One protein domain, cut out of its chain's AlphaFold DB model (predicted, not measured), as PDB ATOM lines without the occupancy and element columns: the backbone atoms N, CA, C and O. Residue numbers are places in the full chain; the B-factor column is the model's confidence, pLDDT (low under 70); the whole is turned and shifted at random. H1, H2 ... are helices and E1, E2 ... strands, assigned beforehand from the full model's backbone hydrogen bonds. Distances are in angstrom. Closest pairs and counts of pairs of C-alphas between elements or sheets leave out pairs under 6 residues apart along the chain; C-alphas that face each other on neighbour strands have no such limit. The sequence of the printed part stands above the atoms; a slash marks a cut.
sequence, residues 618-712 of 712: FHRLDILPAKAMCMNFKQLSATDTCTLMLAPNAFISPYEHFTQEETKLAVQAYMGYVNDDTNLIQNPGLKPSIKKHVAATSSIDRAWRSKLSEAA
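AT A GLANCE: This is residues 618 to 712 of the 712 residues of the protein "Putative VWFA and cache domain-containing protein 1-like" of Stichopus japonicus (UniProt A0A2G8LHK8). A long helix, H3, makes one edge of the model, and H2 stands at about a right angle to it near its first turn, the two making a corner. H1 lies near this same end, while the small hairpin E1 and E2 lies toward the other; residues 639 to 653 cross the middle between hairpin and H1, and residues 706 to 712 stick out. The 95 printed residues hold two strands, one antiparallel sheet in the order E1 - E2, then three helices. The class is mostly helix, with under half of the residues in named elements. The whole is only just compact, close to loose, with a radius of gyration of the C-alphas of 14.6 A and spans of 42 by 29 by 21 A.

HOW THE PARTS SIT: Look first at E1, residues 629 to 632, and E2, residues 635 to 638: this hairpin is antiparallel at 137 degrees, with N 630 and O 637 2.8 A apart and N 632 and O 635 2.9 A apart, within hydrogen-bond range. Go on to H1, residues 654 to 659, and H2, residues 664 to 674, which are apart. H3, residues 690 to 711, is close to H2 but not clearly touching, about perpendicular at 90 degrees; their closest C-alphas, of Val 674 and Lys 691, are 5.7 A apart. H3 is apart from H1, E1 and E2. In H1 and H2 every O i to N i+4 pair is within hydrogen-bond range; in H3, 13 of 18 are.

IN THESE COORDINATES: Find C-alpha 629 at (18.937, 50.121, -12.549), where E1 begins its 9.3 A; E2 spans 9.9 A, H1 8.8 A and H2 15.4 A. From C-alpha 690 at (43.560, 47.490, -20.975), H3 runs 31.8 A to C-alpha 711 at (14.463, 35.996, -26.676).

THE WHOLE: The C-alphas farthest apart, of Thr 659 and Glu 710, are 43.5 A apart. The printed part has no cut; the links E2 to H1 and H2 to H3 are long. Residues 709, 711 and 712 have pLDDT under 70.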
ATOM      1  N   PHE A 618      30.875  51.552 -15.203       88.81
ATOM      2  CA  PHE A 618      31.706  50.864 -14.221       88.81
ATOM      3  C   PHE A 618      30.849  50.000 -13.282       88.81
ATOM      4  O   PHE A 618      29.713  50.355 -12.982       88.81
ATOM      5  N   HIS A 619      31.389  48.884 -12.789       87.88
ATOM      6  CA  HIS A 619      30.652  47.930 -11.945       87.88
ATOM      7  C   HIS A 619      30.139  48.501 -10.608       87.88
ATOM      8  O   HIS A 619      29.140  48.015 -10.079       87.88
ATOM      9  N   ARG A 620      30.778  49.544 -10.063       88.88
ATOM     10  CA  ARG A 620      30.339  50.244  -8.840       88.88
ATOM     11  C   ARG A 620      29.215  51.240  -9.126       88.88
ATOM     12  O   ARG A 620      29.395  52.457  -9.045       88.88
ATOM     13  N   LEU A 621      28.039  50.709  -9.463       88.62
ATOM     14  CA  LEU A 621      26.823  51.492  -9.730       88.62
ATOM     15  C   LEU A 621      26.333  52.289  -8.505       88.62
ATOM     16  O   LEU A 621      25.574  53.241  -8.655       88.62
ATOM     17  N   ASP A 622      26.793  51.938  -7.301       87.75
ATOM     18  CA  ASP A 622      26.599  52.705  -6.067       87.75
ATOM     19  C   ASP A 622      27.377  54.035  -6.056       87.75
ATOM     20  O   ASP A 622      26.913  55.015  -5.477       87.75
ATOM     21  N   ILE A 623      28.536  54.090  -6.724       87.88
ATOM     22  CA  ILE A 623      29.351  55.305  -6.872       87.88
ATOM     23  C   ILE A 623      28.902  56.115  -8.096       87.88
ATOM     24  O   ILE A 623      28.790  57.346  -8.035       87.88
ATOM     25  N   LEU A 624      28.669  55.430  -9.223       87.19
ATOM     26  CA  LEU A 624      28.271  56.035 -10.494       87.19
ATOM     27  C   LEU A 624      27.002  55.357 -11.054       87.19
ATOM     28  O   LEU A 624      27.108  54.404 -11.828       87.19
ATOM     29  N   PRO A 625      25.805  55.856 -10.697       86.06
ATOM     30  CA  PRO A 625      24.536  55.253 -11.099       86.06
ATOM     31  C   PRO A 625      24.305  55.231 -12.616       86.06
ATOM     32  O   PRO A 625      24.570  56.216 -13.314       86.06
ATOM     33  N   ALA A 626      23.739  54.129 -13.114       85.06
ATOM     34  CA  ALA A 626      23.199  54.037 -14.471       85.06
ATOM     35  C   ALA A 626      21.768  54.606 -14.542       85.06
ATOM     36  O   ALA A 626      21.127  54.838 -13.517       85.06
ATOM     37  N   LYS A 627      21.254  54.842 -15.758       83.38
ATOM     38  CA  LYS A 627      19.897  55.389 -15.950       83.38
ATOM     39  C   LYS A 627      18.801  54.388 -15.584       83.38
ATOM     40  O   LYS A 627      17.837  54.772 -14.930       83.38
ATOM     41  N   ALA A 628      18.949  53.133 -16.006       85.31
ATOM     42  CA  ALA A 628      18.006  52.062 -15.719       85.31
ATOM     43  C   ALA A 628      18.687  51.008 -14.837       85.31
ATOM     44  O   ALA A 628      19.517  50.226 -15.302       85.31
ATOM     45  N   MET A 629      18.365  51.030 -13.543       88.69
ATOM     46  CA  MET A 629      18.937  50.121 -12.549       88.69
ATOM     47  C   MET A 629      17.865  49.220 -11.949       88.69
ATOM     48  O   MET A 629      16.730  49.640 -11.726       88.69
ATOM     49  N   CYS A 630      18.253  47.995 -11.631       87.81
ATOM     50  CA  CYS A 630      17.453  47.046 -10.878       87.81
ATOM     51  C   CYS A 630      18.320  46.329  -9.835       87.81
ATOM     52  O   CYS A 630      19.546  46.458  -9.810       87.81
ATOM     53  N   MET A 631      17.668  45.562  -8.965       88.31
ATOM     54  CA  MET A 631      18.349  44.617  -8.088       88.31
ATOM     55  C   MET A 631      18.306  43.233  -8.727       88.31
ATOM     56  O   MET A 631      17.240  42.628  -8.804       88.31
ATOM     57  N   ASN A 632      19.460  42.716  -9.145       83.56
ATOM     58  CA  ASN A 632      19.603  41.357  -9.657       83.56
ATOM     59  C   ASN A 632      20.472  40.540  -8.694       83.56
ATOM     60  O   ASN A 632      21.547  40.986  -8.307       83.56
ATOM     61  N   PHE A 633      19.999  39.380  -8.233       87.38
ATOM     62  CA  PHE A 633      20.694  38.547  -7.230       87.38
ATOM     63  C   PHE A 633      21.201  39.308  -5.985       87.38
ATOM     64  O   PHE A 633      22.268  39.014  -5.449       87.38
ATOM     65  N   LYS A 634      20.422  40.284  -5.495       87.06
ATOM     66  CA  LYS A 634      20.796  41.185  -4.381       87.06
ATOM     67  C   LYS A 634      22.011  42.087  -4.669       87.06
ATOM     68  O   LYS A 634      22.613  42.606  -3.734       87.06
ATOM     69  N   GLN A 635      22.332  42.324  -5.936       85.94
ATOM     70  CA  GLN A 635      23.334  43.290  -6.384       85.94
ATOM     71  C   GLN A 635      22.681  44.368  -7.256       85.94
ATOM     72  O   GLN A 635      21.721  44.094  -7.976       85.94
ATOM     73  N   LEU A 636      23.197  45.599  -7.182       88.56
ATOM     74  CA  LEU A 636      22.807  46.660  -8.110       88.56
ATOM     75  C   LEU A 636      23.256  46.264  -9.515       88.56
ATOM     76  O   LEU A 636      24.399  45.859  -9.718       88.56
ATOM     77  N   SER A 637      22.357  46.348 -10.484       87.94
ATOM     78  CA  SER A 637      22.624  45.969 -11.869       87.94
ATOM     79  C   SER A 637      21.965  46.953 -12.819       87.94
ATOM     80  O   SER A 637      20.912  47.508 -12.511       87.94
ATOM     81  N   ALA A 638      22.584  47.170 -13.976       85.94
ATOM     82  CA  ALA A 638      21.972  47.938 -15.046       85.94
ATOM     83  C   ALA A 638      21.170  46.999 -15.956       85.94
ATOM     84  O   ALA A 638      21.624  45.902 -16.277       85.94
ATOM     85  N   THR A 639      19.967  47.410 -16.353       81.00
ATOM     86  CA  THR A 639      19.094  46.598 -17.223       81.00
ATOM     87  C   THR A 639      19.355  46.844 -18.701       81.00
ATOM     88  O   THR A 639      19.032  46.015 -19.543       81.00
ATOM     89  N   ASP A 640      19.901  48.013 -19.021       78.25
ATOM     90  CA  ASP A 640      20.090  48.510 -20.376       78.25
ATOM     91  C   ASP A 640      21.559  48.517 -20.801       78.25
ATOM     92  O   ASP A 640      21.854  49.034 -21.877       78.25
ATOM     93  N   THR A 641      22.495  48.006 -19.988       77.44
ATOM     94  CA  THR A 641      23.919  47.983 -20.345       77.44
ATOM     95  C   THR A 641      24.776  47.009 -19.546       77.44
ATOM     96  O   THR A 641      24.460  46.674 -18.406       77.44
ATOM     97  N   CYS A 642      25.887  46.570 -20.145       80.94
ATOM     98  CA  CYS A 642      26.918  45.811 -19.447       80.94
ATOM     99  C   CYS A 642      27.796  46.729 -18.587       80.94
ATOM    100  O   CYS A 642      28.135  47.856 -18.964       80.94
ATOM    101  N   THR A 643      28.223  46.205 -17.439       85.25
ATOM    102  CA  THR A 643      29.173  46.879 -16.552       85.25
ATOM    103  C   THR A 643      30.579  46.304 -16.685       85.25
ATOM    104  O   THR A 643      30.763  45.088 -16.696       85.25
ATOM    105  N   LEU A 644      31.579  47.178 -16.709       86.94
ATOM    106  CA  LEU A 644      32.998  46.859 -16.701       86.94
ATOM    107  C   LEU A 644      33.522  46.761 -15.264       86.94
ATOM    108  O   LEU A 644      33.410  47.704 -14.476       86.94
ATOM    109  N   MET A 645      34.163  45.638 -14.950       88.38
ATOM    110  CA  MET A 645      34.966  45.466 -13.742       88.38
ATOM    111  C   MET A 645      36.438  45.371 -14.135       88.38
ATOM    112  O   MET A 645      36.811  44.557 -14.977       88.38
ATOM    113  N   LEU A 646      37.280  46.196 -13.516       88.81
ATOM    114  CA  LEU A 646      38.723  46.153 -13.715       88.81
ATOM    115  C   LEU A 646      39.352  45.351 -12.579       88.81
ATOM    116  O   LEU A 646      39.238  45.713 -11.411       88.81
ATOM    117  N   ALA A 647      40.004  44.241 -12.924       88.50
ATOM    118  CA  ALA A 647      40.783  43.480 -11.957       88.50
ATOM    119  C   ALA A 647      42.003  44.302 -11.491       88.50
ATOM    120  O   ALA A 647      42.499  45.132 -12.252       88.50
ATOM    121  N   PRO A 648      42.579  44.030 -10.307       86.00
ATOM    122  CA  PRO A 648      43.746  44.763  -9.807       86.00
ATOM    123  C   PRO A 648      44.945  44.761 -10.761       86.00
ATOM    124  O   PRO A 648      45.685  45.735 -10.830       86.00
ATOM    125  N   ASN A 649      45.115  43.688 -11.539       86.69
ATOM    126  CA  ASN A 649      46.184  43.587 -12.531       86.69
ATOM    127  C   ASN A 649      46.007  44.550 -13.727       86.69
ATOM    128  O   ASN A 649      46.941  44.757 -14.500       86.69
ATOM    129  N   ALA A 650      44.828  45.159 -13.884       89.94
ATOM    130  CA  ALA A 650      44.583  46.191 -14.885       89.94
ATOM    131  C   ALA A 650      45.271  47.520 -14.550       89.94
ATOM    132  O   ALA A 650      45.428  48.362 -15.431       89.94
ATOM    133  N   PHE A 651      45.693  47.711 -13.301       91.19
ATOM    134  CA  PHE A 651      46.344  48.926 -12.837       91.19
ATOM    135  C   PHE A 651      47.866  48.797 -12.922       91.19
ATOM    136  O   PHE A 651      48.425  47.710 -12.772       91.19
ATOM    137  N   ILE A 652      48.545  49.920 -13.156       89.69
ATOM    138  CA  ILE A 652      50.011  50.005 -13.112       89.69
ATOM    139  C   ILE A 652      50.507  49.680 -11.695       89.69
ATOM    140  O   ILE A 652      51.486  48.955 -11.542       89.69
ATOM    141  N   SER A 653      49.792  50.155 -10.671       89.62
ATOM    142  CA  SER A 653      50.052  49.853  -9.261       89.62
ATOM    143  C   SER A 653      48.839  49.152  -8.634       89.62
ATOM    144  O   SER A 653      47.929  49.817  -8.125       89.62
ATOM    145  N   PRO A 654      48.782  47.802  -8.664       89.81
ATOM    146  CA  PRO A 654      47.739  47.051  -7.968       89.81
ATOM    147  C   PRO A 654      47.655  47.398  -6.475       89.81
ATOM    148  O   PRO A 654      46.563  47.424  -5.909       89.81
ATOM    149  N   TYR A 655      48.792  47.676  -5.829       87.56
ATOM    150  CA  TYR A 655      48.839  48.045  -4.415       87.56
ATOM    151  C   TYR A 655      48.113  49.368  -4.124       87.56
ATOM    152  O   TYR A 655      47.342  49.438  -3.165       87.56
ATOM    153  N   GLU A 656      48.303  50.403  -4.947       85.75
ATOM    154  CA  GLU A 656      47.614  51.690  -4.766       85.75
ATOM    155  C   GLU A 656      46.102  51.556  -4.951       85.75
ATOM    156  O   GLU A 656      45.348  52.035  -4.107       85.75
ATOM    157  N   HIS A 657      45.660  50.822  -5.977       85.25
ATOM    158  CA  HIS A 657      44.235  50.571  -6.216       85.25
ATOM    159  C   HIS A 657      43.539  49.909  -5.012       85.25
ATOM    160  O   HIS A 657      42.407  50.248  -4.690       85.25
ATOM    161  N   PHE A 658      44.217  48.992  -4.315       80.38
ATOM    162  CA  PHE A 658      43.656  48.326  -3.136       80.38
ATOM    163  C   PHE A 658      43.734  49.141  -1.842       80.38
ATOM    164  O   PHE A 658      42.974  48.878  -0.909       80.38
ATOM    165  N   THR A 659      44.707  50.044  -1.727       77.94
ATOM    166  CA  THR A 659      44.945  50.802  -0.491       77.94
ATOM    167  C   THR A 659      44.213  52.133  -0.459       77.94
ATOM    168  O   THR A 659      43.968  52.653   0.630       77.94
ATOM    169  N   GLN A 660      43.852  52.670  -1.622       78.62
ATOM    170  CA  GLN A 660      43.062  53.884  -1.748       78.62
ATOM    171  C   GLN A 660      41.573  53.552  -1.833       78.62
ATOM    172  O   GLN A 660      41.170  52.540  -2.404       78.62
ATOM    173  N   GLU A 661      40.739  54.418  -1.261       79.69
ATOM    174  CA  GLU A 661      39.298  54.312  -1.460       79.69
ATOM    175  C   GLU A 661      38.937  54.704  -2.890       79.69
ATOM    176  O   GLU A 661      39.391  55.720  -3.422       79.69
ATOM    177  N   GLU A 662      38.085  53.898  -3.513       84.88
ATOM    178  CA  GLU A 662      37.604  54.187  -4.851       84.88
ATOM    179  C   GLU A 662      36.586  55.335  -4.801       84.88
ATOM    180  O   GLU A 662      35.496  55.203  -4.241       84.88
ATOM    181  N   THR A 663      36.955  56.488  -5.363       90.00
ATOM    182  CA  THR A 663      36.125  57.701  -5.354       90.00
ATOM    183  C   THR A 663      35.360  57.878  -6.664       90.00
ATOM    184  O   THR A 663      35.758  57.380  -7.717       90.00
ATOM    185  N   LYS A 664      34.289  58.684  -6.641       90.50
ATOM    186  CA  LYS A 664      33.530  59.043  -7.851       90.50
ATOM    187  C   LYS A 664      34.408  59.653  -8.948       90.50
ATOM    188  O   LYS A 664      34.239  59.310 -10.113       90.50
ATOM    189  N   LEU A 665      35.354  60.515  -8.574       90.19
ATOM    190  CA  LEU A 665      36.314  61.127  -9.500       90.19
ATOM    191  C   LEU A 665      37.224  60.076 -10.147       90.19
ATOM    192  O   LEU A 665      37.424  60.118 -11.358       90.19
ATOM    193  N   ALA A 666      37.722  59.110  -9.368       89.31
ATOM    194  CA  ALA A 666      38.545  58.021  -9.891       89.31
ATOM    195  C   ALA A 666      37.765  57.164 -10.899       89.31
ATOM    196  O   ALA A 666      38.228  56.953 -12.017       89.31
ATOM    197  N   VAL A 667      36.536  56.764 -10.554       90.25
ATOM    198  CA  VAL A 667      35.658  55.993 -11.452       90.25
ATOM    199  C   VAL A 667      35.352  56.766 -12.737       90.25
ATOM    200  O   VAL A 667      35.410  56.202 -13.830       90.25
ATOM    201  N   GLN A 668      35.069  58.068 -12.638       90.06
ATOM    202  CA  GLN A 668      34.859  58.922 -13.809       90.06
ATOM    203  C   GLN A 668      36.113  59.024 -14.682       90.06
ATOM    204  O   GLN A 668      35.992  58.982 -15.903       90.06
ATOM    205  N   ALA A 669      37.302  59.109 -14.082       90.19
ATOM    206  CA  ALA A 669      38.563  59.127 -14.816       90.19
ATOM    207  C   ALA A 669      38.825  57.792 -15.535       90.19
ATOM    208  O   ALA A 669      39.198  57.802 -16.708       90.19
ATOM    209  N   TYR A 670      38.564  56.649 -14.885       90.31
ATOM    210  CA  TYR A 670      38.665  55.325 -15.512       90.31
ATOM    211  C   TYR A 670      37.744  55.211 -16.722       90.31
ATOM    212  O   TYR A 670      38.196  54.860 -17.810       90.31
ATOM    213  N   MET A 671      36.467  55.558 -16.553       87.75
ATOM    214  CA  MET A 671      35.486  55.468 -17.633       87.75
ATOM    215  C   MET A 671      35.733  56.492 -18.737       87.75
ATOM    216  O   MET A 671      35.549  56.168 -19.905       87.75
ATOM    217  N   GLY A 672      36.182  57.700 -18.387       87.50
ATOM    218  CA  GLY A 672      36.598  58.712 -19.351       87.50
ATOM    219  C   GLY A 672      37.735  58.195 -20.222       87.50
ATOM    220  O   GLY A 672      37.616  58.205 -21.438       87.50
ATOM    221  N   TYR A 673      38.794  57.662 -19.609       87.75
ATOM    222  CA  TYR A 673      39.931  57.119 -20.346       87.75
ATOM    223  C   TYR A 673      39.549  55.915 -21.206       87.75
ATOM    224  O   TYR A 673      39.895  55.881 -22.380       87.75
ATOM    225  N   VAL A 674      38.844  54.927 -20.650       86.25
ATOM    226  CA  VAL A 674      38.504  53.685 -21.362       86.25
ATOM    227  C   VAL A 674      37.562  53.928 -22.542       86.25
ATOM    228  O   VAL A 674      37.701  53.246 -23.550       86.25
ATOM    229  N   ASN A 675      36.658  54.906 -22.443       81.44
ATOM    230  CA  ASN A 675      35.747  55.282 -23.528       81.44
ATOM    231  C   ASN A 675      36.335  56.349 -24.476       81.44
ATOM    232  O   ASN A 675      35.626  56.821 -25.362       81.44
ATOM    233  N   ASP A 676      37.584  56.784 -24.269       79.50
ATOM    234  CA  ASP A 676      38.222  57.805 -25.102       79.50
ATOM    235  C   ASP A 676      38.892  57.206 -26.344       79.50
ATOM    236  O   ASP A 676      39.936  56.546 -26.250       79.50
ATOM    237  N   ASP A 677      38.336  57.550 -27.503       73.44
ATOM    238  CA  ASP A 677      38.845  57.182 -28.828       73.44
ATOM    239  C   ASP A 677      39.883  58.179 -29.367       73.44
ATOM    240  O   ASP A 677      40.576  57.893 -30.344       73.44
ATOM    241  N   THR A 678      40.006  59.358 -28.745       76.69
ATOM    242  CA  THR A 678      40.865  60.453 -29.227       76.69
ATOM    243  C   THR A 678      42.310  60.353 -28.736       76.69
ATOM    244  O   THR A 678      43.188  61.018 -29.279       76.69
ATOM    245  N   ASN A 679      42.571  59.513 -27.726       74.56
ATOM    246  CA  ASN A 679      43.846  59.425 -27.002       74.56
ATOM    247  C   ASN A 679      44.308  60.757 -26.381       74.56
ATOM    248  O   ASN A 679      45.494  60.928 -26.100       74.56
ATOM    249  N   LEU A 680      43.379  61.687 -26.145       81.56
ATOM    250  CA  LEU A 680      43.651  62.973 -25.499       81.56
ATOM    251  C   LEU A 680      43.508  62.890 -23.978       81.56
ATOM    252  O   LEU A 680      44.060  63.728 -23.263       81.56
ATOM    253  N   ILE A 681      42.778  61.895 -23.463       83.56
ATOM    254  CA  ILE A 681      42.595  61.729 -22.022       83.56
ATOM    255  C   ILE A 681      43.831  61.064 -21.415       83.56
ATOM    256  O   ILE A 681      44.260  59.982 -21.824       83.56
ATOM    257  N   GLN A 682      44.384  61.712 -20.390       86.88
ATOM    258  CA  GLN A 682      45.513  61.190 -19.632       86.88
ATOM    259  C   GLN A 682      45.150  59.861 -18.960       86.88
ATOM    260  O   GLN A 682      44.076  59.708 -18.380       86.88
ATOM    261  N   ASN A 683      46.070  58.899 -19.022       88.56
ATOM    262  CA  ASN A 683      45.876  57.589 -18.418       88.56
ATOM    263  C   ASN A 683      45.791  57.695 -16.877       88.56
ATOM    264  O   ASN A 683      46.772  58.113 -16.258       88.56
ATOM    265  N   PRO A 684      44.680  57.269 -16.244       89.75
ATOM    266  CA  PRO A 684      44.453  57.370 -14.800       89.75
ATOM    267  C   PRO A 684      45.163  56.271 -13.984       89.75
ATOM    268  O   PRO A 684      44.753  55.972 -12.865       89.75
ATOM    269  N   GLY A 685      46.200  55.635 -14.541       90.00
ATOM    270  CA  GLY A 685      46.968  54.574 -13.883       90.00
ATOM    271  C   GLY A 685      46.616  53.149 -14.323       90.00
ATOM    272  O   GLY A 685      46.918  52.198 -13.604       90.00
ATOM    273  N   LEU A 686      45.991  52.971 -15.490       91.06
ATOM    274  CA  LEU A 686      45.722  51.661 -16.091       91.06
ATOM    275  C   LEU A 686      46.893  51.192 -16.959       91.06
ATOM    276  O   LEU A 686      47.609  51.994 -17.558       91.06
ATOM    277  N   LYS A 687      47.091  49.880 -17.085       88.62
ATOM    278  CA  LYS A 687      48.068  49.338 -18.034       88.62
ATOM    279  C   LYS A 687      47.640  49.680 -19.473       88.62
ATOM    280  O   LYS A 687      46.453  49.577 -19.791       88.62
ATOM    281  N   PRO A 688      48.572  50.023 -20.384       81.69
ATOM    282  CA  PRO A 688      48.224  50.434 -21.751       81.69
ATOM    283  C   PRO A 688      47.441  49.385 -22.561       81.69
ATOM    284  O   PRO A 688      46.685  49.731 -23.467       81.69
ATOM    285  N   SER A 689      47.598  48.096 -22.241       80.88
ATOM    286  CA  SER A 689      46.873  46.992 -22.885       80.88
ATOM    287  C   SER A 689      45.376  46.968 -22.562       80.88
ATOM    288  O   SER A 689      44.599  46.418 -23.340       80.88
ATOM    289  N   ILE A 690      44.940  47.599 -21.466       86.38
ATOM    290  CA  ILE A 690      43.560  47.490 -20.975       86.38
ATOM    291  C   ILE A 690      42.556  48.117 -21.933       86.38
ATOM    292  O   ILE A 690      41.513  47.511 -22.163       86.38
ATOM    293  N   LYS A 691      42.881  49.242 -22.584       82.31
ATOM    294  CA  LYS A 691      42.021  49.804 -23.641       82.31
ATOM    295  C   LYS A 691      41.717  48.774 -24.733       82.31
ATOM    296  O   LYS A 691      40.569  48.637 -25.144       82.31
ATOM    297  N   LYS A 692      42.725  48.001 -25.154       79.19
ATOM    298  CA  LYS A 692      42.567  46.957 -26.181       79.19
ATOM    299  C   LYS A 692      41.679  45.817 -25.686       79.19
ATOM    300  O   LYS A 692      40.814  45.359 -26.421       79.19
ATOM    301  N   HIS A 693      41.865  45.384 -24.440       81.62
ATOM    302  CA  HIS A 693      41.052  44.317 -23.849       81.62
ATOM    303  C   HIS A 693      39.589  44.746 -23.673       81.62
ATOM    304  O   HIS A 693      38.680  43.957 -23.933       81.62
ATOM    305  N   VAL A 694      39.344  46.001 -23.284       83.31
ATOM    306  CA  VAL A 694      37.981  46.538 -23.184       83.31
ATOM    307  C   VAL A 694      37.341  46.668 -24.566       83.31
ATOM    308  O   VAL A 694      36.197  46.265 -24.729       83.31
ATOM    309  N   ALA A 695      38.075  47.139 -25.580       78.38
ATOM    310  CA  ALA A 695      37.581  47.187 -26.959       78.38
ATOM    311  C   ALA A 695      37.192  45.794 -27.487       78.38
ATOM    312  O   ALA A 695      36.123  45.623 -28.068       78.38
ATOM    313  N   ALA A 696      38.031  44.786 -27.231       77.44
ATOM    314  CA  ALA A 696      37.756  43.413 -27.639       77.44
ATOM    315  C   ALA A 696      36.511  42.854 -26.933       77.44
ATOM    316  O   ALA A 696      35.651  42.250 -27.568       77.44
ATOM    317  N   THR A 697      36.374  43.096 -25.626       79.94
ATOM    318  CA  THR A 697      35.240  42.593 -24.833       79.94
ATOM    319  C   THR A 697      33.952  43.389 -25.025       79.94
ATOM    320  O   THR A 697      32.877  42.827 -24.846       79.94
ATOM    321  N   SER A 698      33.998  44.654 -25.451       75.50
ATOM    322  CA  SER A 698      32.784  45.451 -25.677       75.50
ATOM    323  C   SER A 698      31.967  44.967 -26.878       75.50
ATOM    324  O   SER A 698      30.747  45.124 -26.903       75.50
ATOM    325  N   SER A 699      32.604  44.301 -27.846       71.44
ATOM    326  CA  SER A 699      31.907  43.638 -28.954       71.44
ATOM    327  C   SER A 699      30.907  42.570 -28.472       71.44
ATOM    328  O   SER A 699      29.859  42.375 -29.094       71.44
ATOM    329  N   ILE A 700      31.175  41.958 -27.311       77.56
ATOM    330  CA  ILE A 700      30.316  40.953 -26.675       77.56
ATOM    331  C   ILE A 700      28.996  41.577 -26.200       77.56
ATOM    332  O   ILE A 700      27.952  40.943 -26.337       77.56
ATOM    333  N   ASP A 701      29.007  42.823 -25.711       75.38
ATOM    334  CA  ASP A 701      27.800  43.524 -25.237       75.38
ATOM    335  C   ASP A 701      26.733  43.591 -26.341       75.38
ATOM    336  O   ASP A 701      25.566  43.260 -26.125       75.38
ATOM    337  N   ARG A 702      27.143  43.925 -27.572       71.19
ATOM    338  CA  ARG A 702      26.233  43.958 -28.727       71.19
ATOM    339  C   ARG A 702      25.621  42.584 -29.008       71.19
ATOM    340  O   ARG A 702      24.418  42.498 -29.250       71.19
ATOM    341  N   ALA A 703      26.434  41.530 -28.968       74.19
ATOM    342  CA  ALA A 703      25.980  40.164 -29.219       74.19
ATOM    343  C   ALA A 703      25.013  39.669 -28.131       74.19
ATOM    344  O   ALA A 703      23.981  39.073 -28.439       74.19
ATOM    345  N   TRP A 704      25.304  39.948 -26.857       78.06
ATOM    346  CA  TRP A 704      24.427  39.587 -25.742       78.06
ATOM    347  C   TRP A 704      23.089  40.322 -25.801       78.06
ATOM    348  O   TRP A 704      22.046  39.706 -25.586       78.06
ATOM    349  N   ARG A 705      23.093  41.607 -26.161       75.38
ATOM    350  CA  ARG A 705      21.858  42.384 -26.320       75.38
ATOM    351  C   ARG A 705      20.993  41.909 -27.476       75.38
ATOM    352  O   ARG A 705      19.788  41.822 -27.285       75.38
ATOM    353  N   SER A 706      21.577  41.584 -28.636       74.94
ATOM    354  CA  SER A 706      20.789  41.065 -29.770       74.94
ATOM    355  C   SER A 706      20.089  39.759 -29.386       74.94
ATOM    356  O   SER A 706      18.899  39.602 -29.634       74.94
ATOM    357  N   LYS A 707      20.794  38.867 -28.681       75.31
ATOM    358  CA  LYS A 707      20.233  37.612 -28.165       75.31
ATOM    359  C   LYS A 707      19.124  37.839 -27.138       75.31
ATOM    360  O   LYS A 707      18.132  37.121 -27.157       75.31
ATOM    361  N   LEU A 708      19.287  38.819 -26.247       72.19
ATOM    362  CA  LEU A 708      18.259  39.193 -25.273       72.19
ATOM    363  C   LEU A 708      17.017  39.776 -25.954       72.19
ATOM    364  O   LEU A 708      15.914  39.449 -25.540       72.19
ATOM    365  N   SER A 709      17.181  40.584 -27.007       69.38
ATOM    366  CA  SER A 709      16.054  41.108 -27.789       69.38
ATOM    367  C   SER A 709      15.390  40.071 -28.695       69.38
ATOM    368  O   SER A 709      14.233  40.240 -29.034       69.38
ATOM    369  N   GLU A 710      16.107  39.024 -29.113       71.81
ATOM    370  CA  GLU A 710      15.534  37.891 -29.862       71.81
ATOM    371  C   GLU A 710      14.753  36.925 -28.955       71.81
ATOM    372  O   GLU A 710      13.900  36.185 -29.438       71.81
ATOM    373  N   ALA A 711      15.080  36.887 -27.659       61.66
ATOM    374  CA  ALA A 711      14.463  35.996 -26.676       61.66
ATOM    375  C   ALA A 711      13.306  36.639 -25.885       61.66
ATOM    376  O   ALA A 711      12.554  35.910 -25.237       61.66
ATOM    377  N   ALA A 712      13.210  37.970 -25.902       55.34
ATOM    378  CA  ALA A 712      12.115  38.760 -25.336       55.34
ATOM    379  C   ALA A 712      11.042  39.013 -26.398       55.34
ATOM    380  O   ALA A 712       9.848  38.992 -26.023       55.34
TER     381      ALA A 712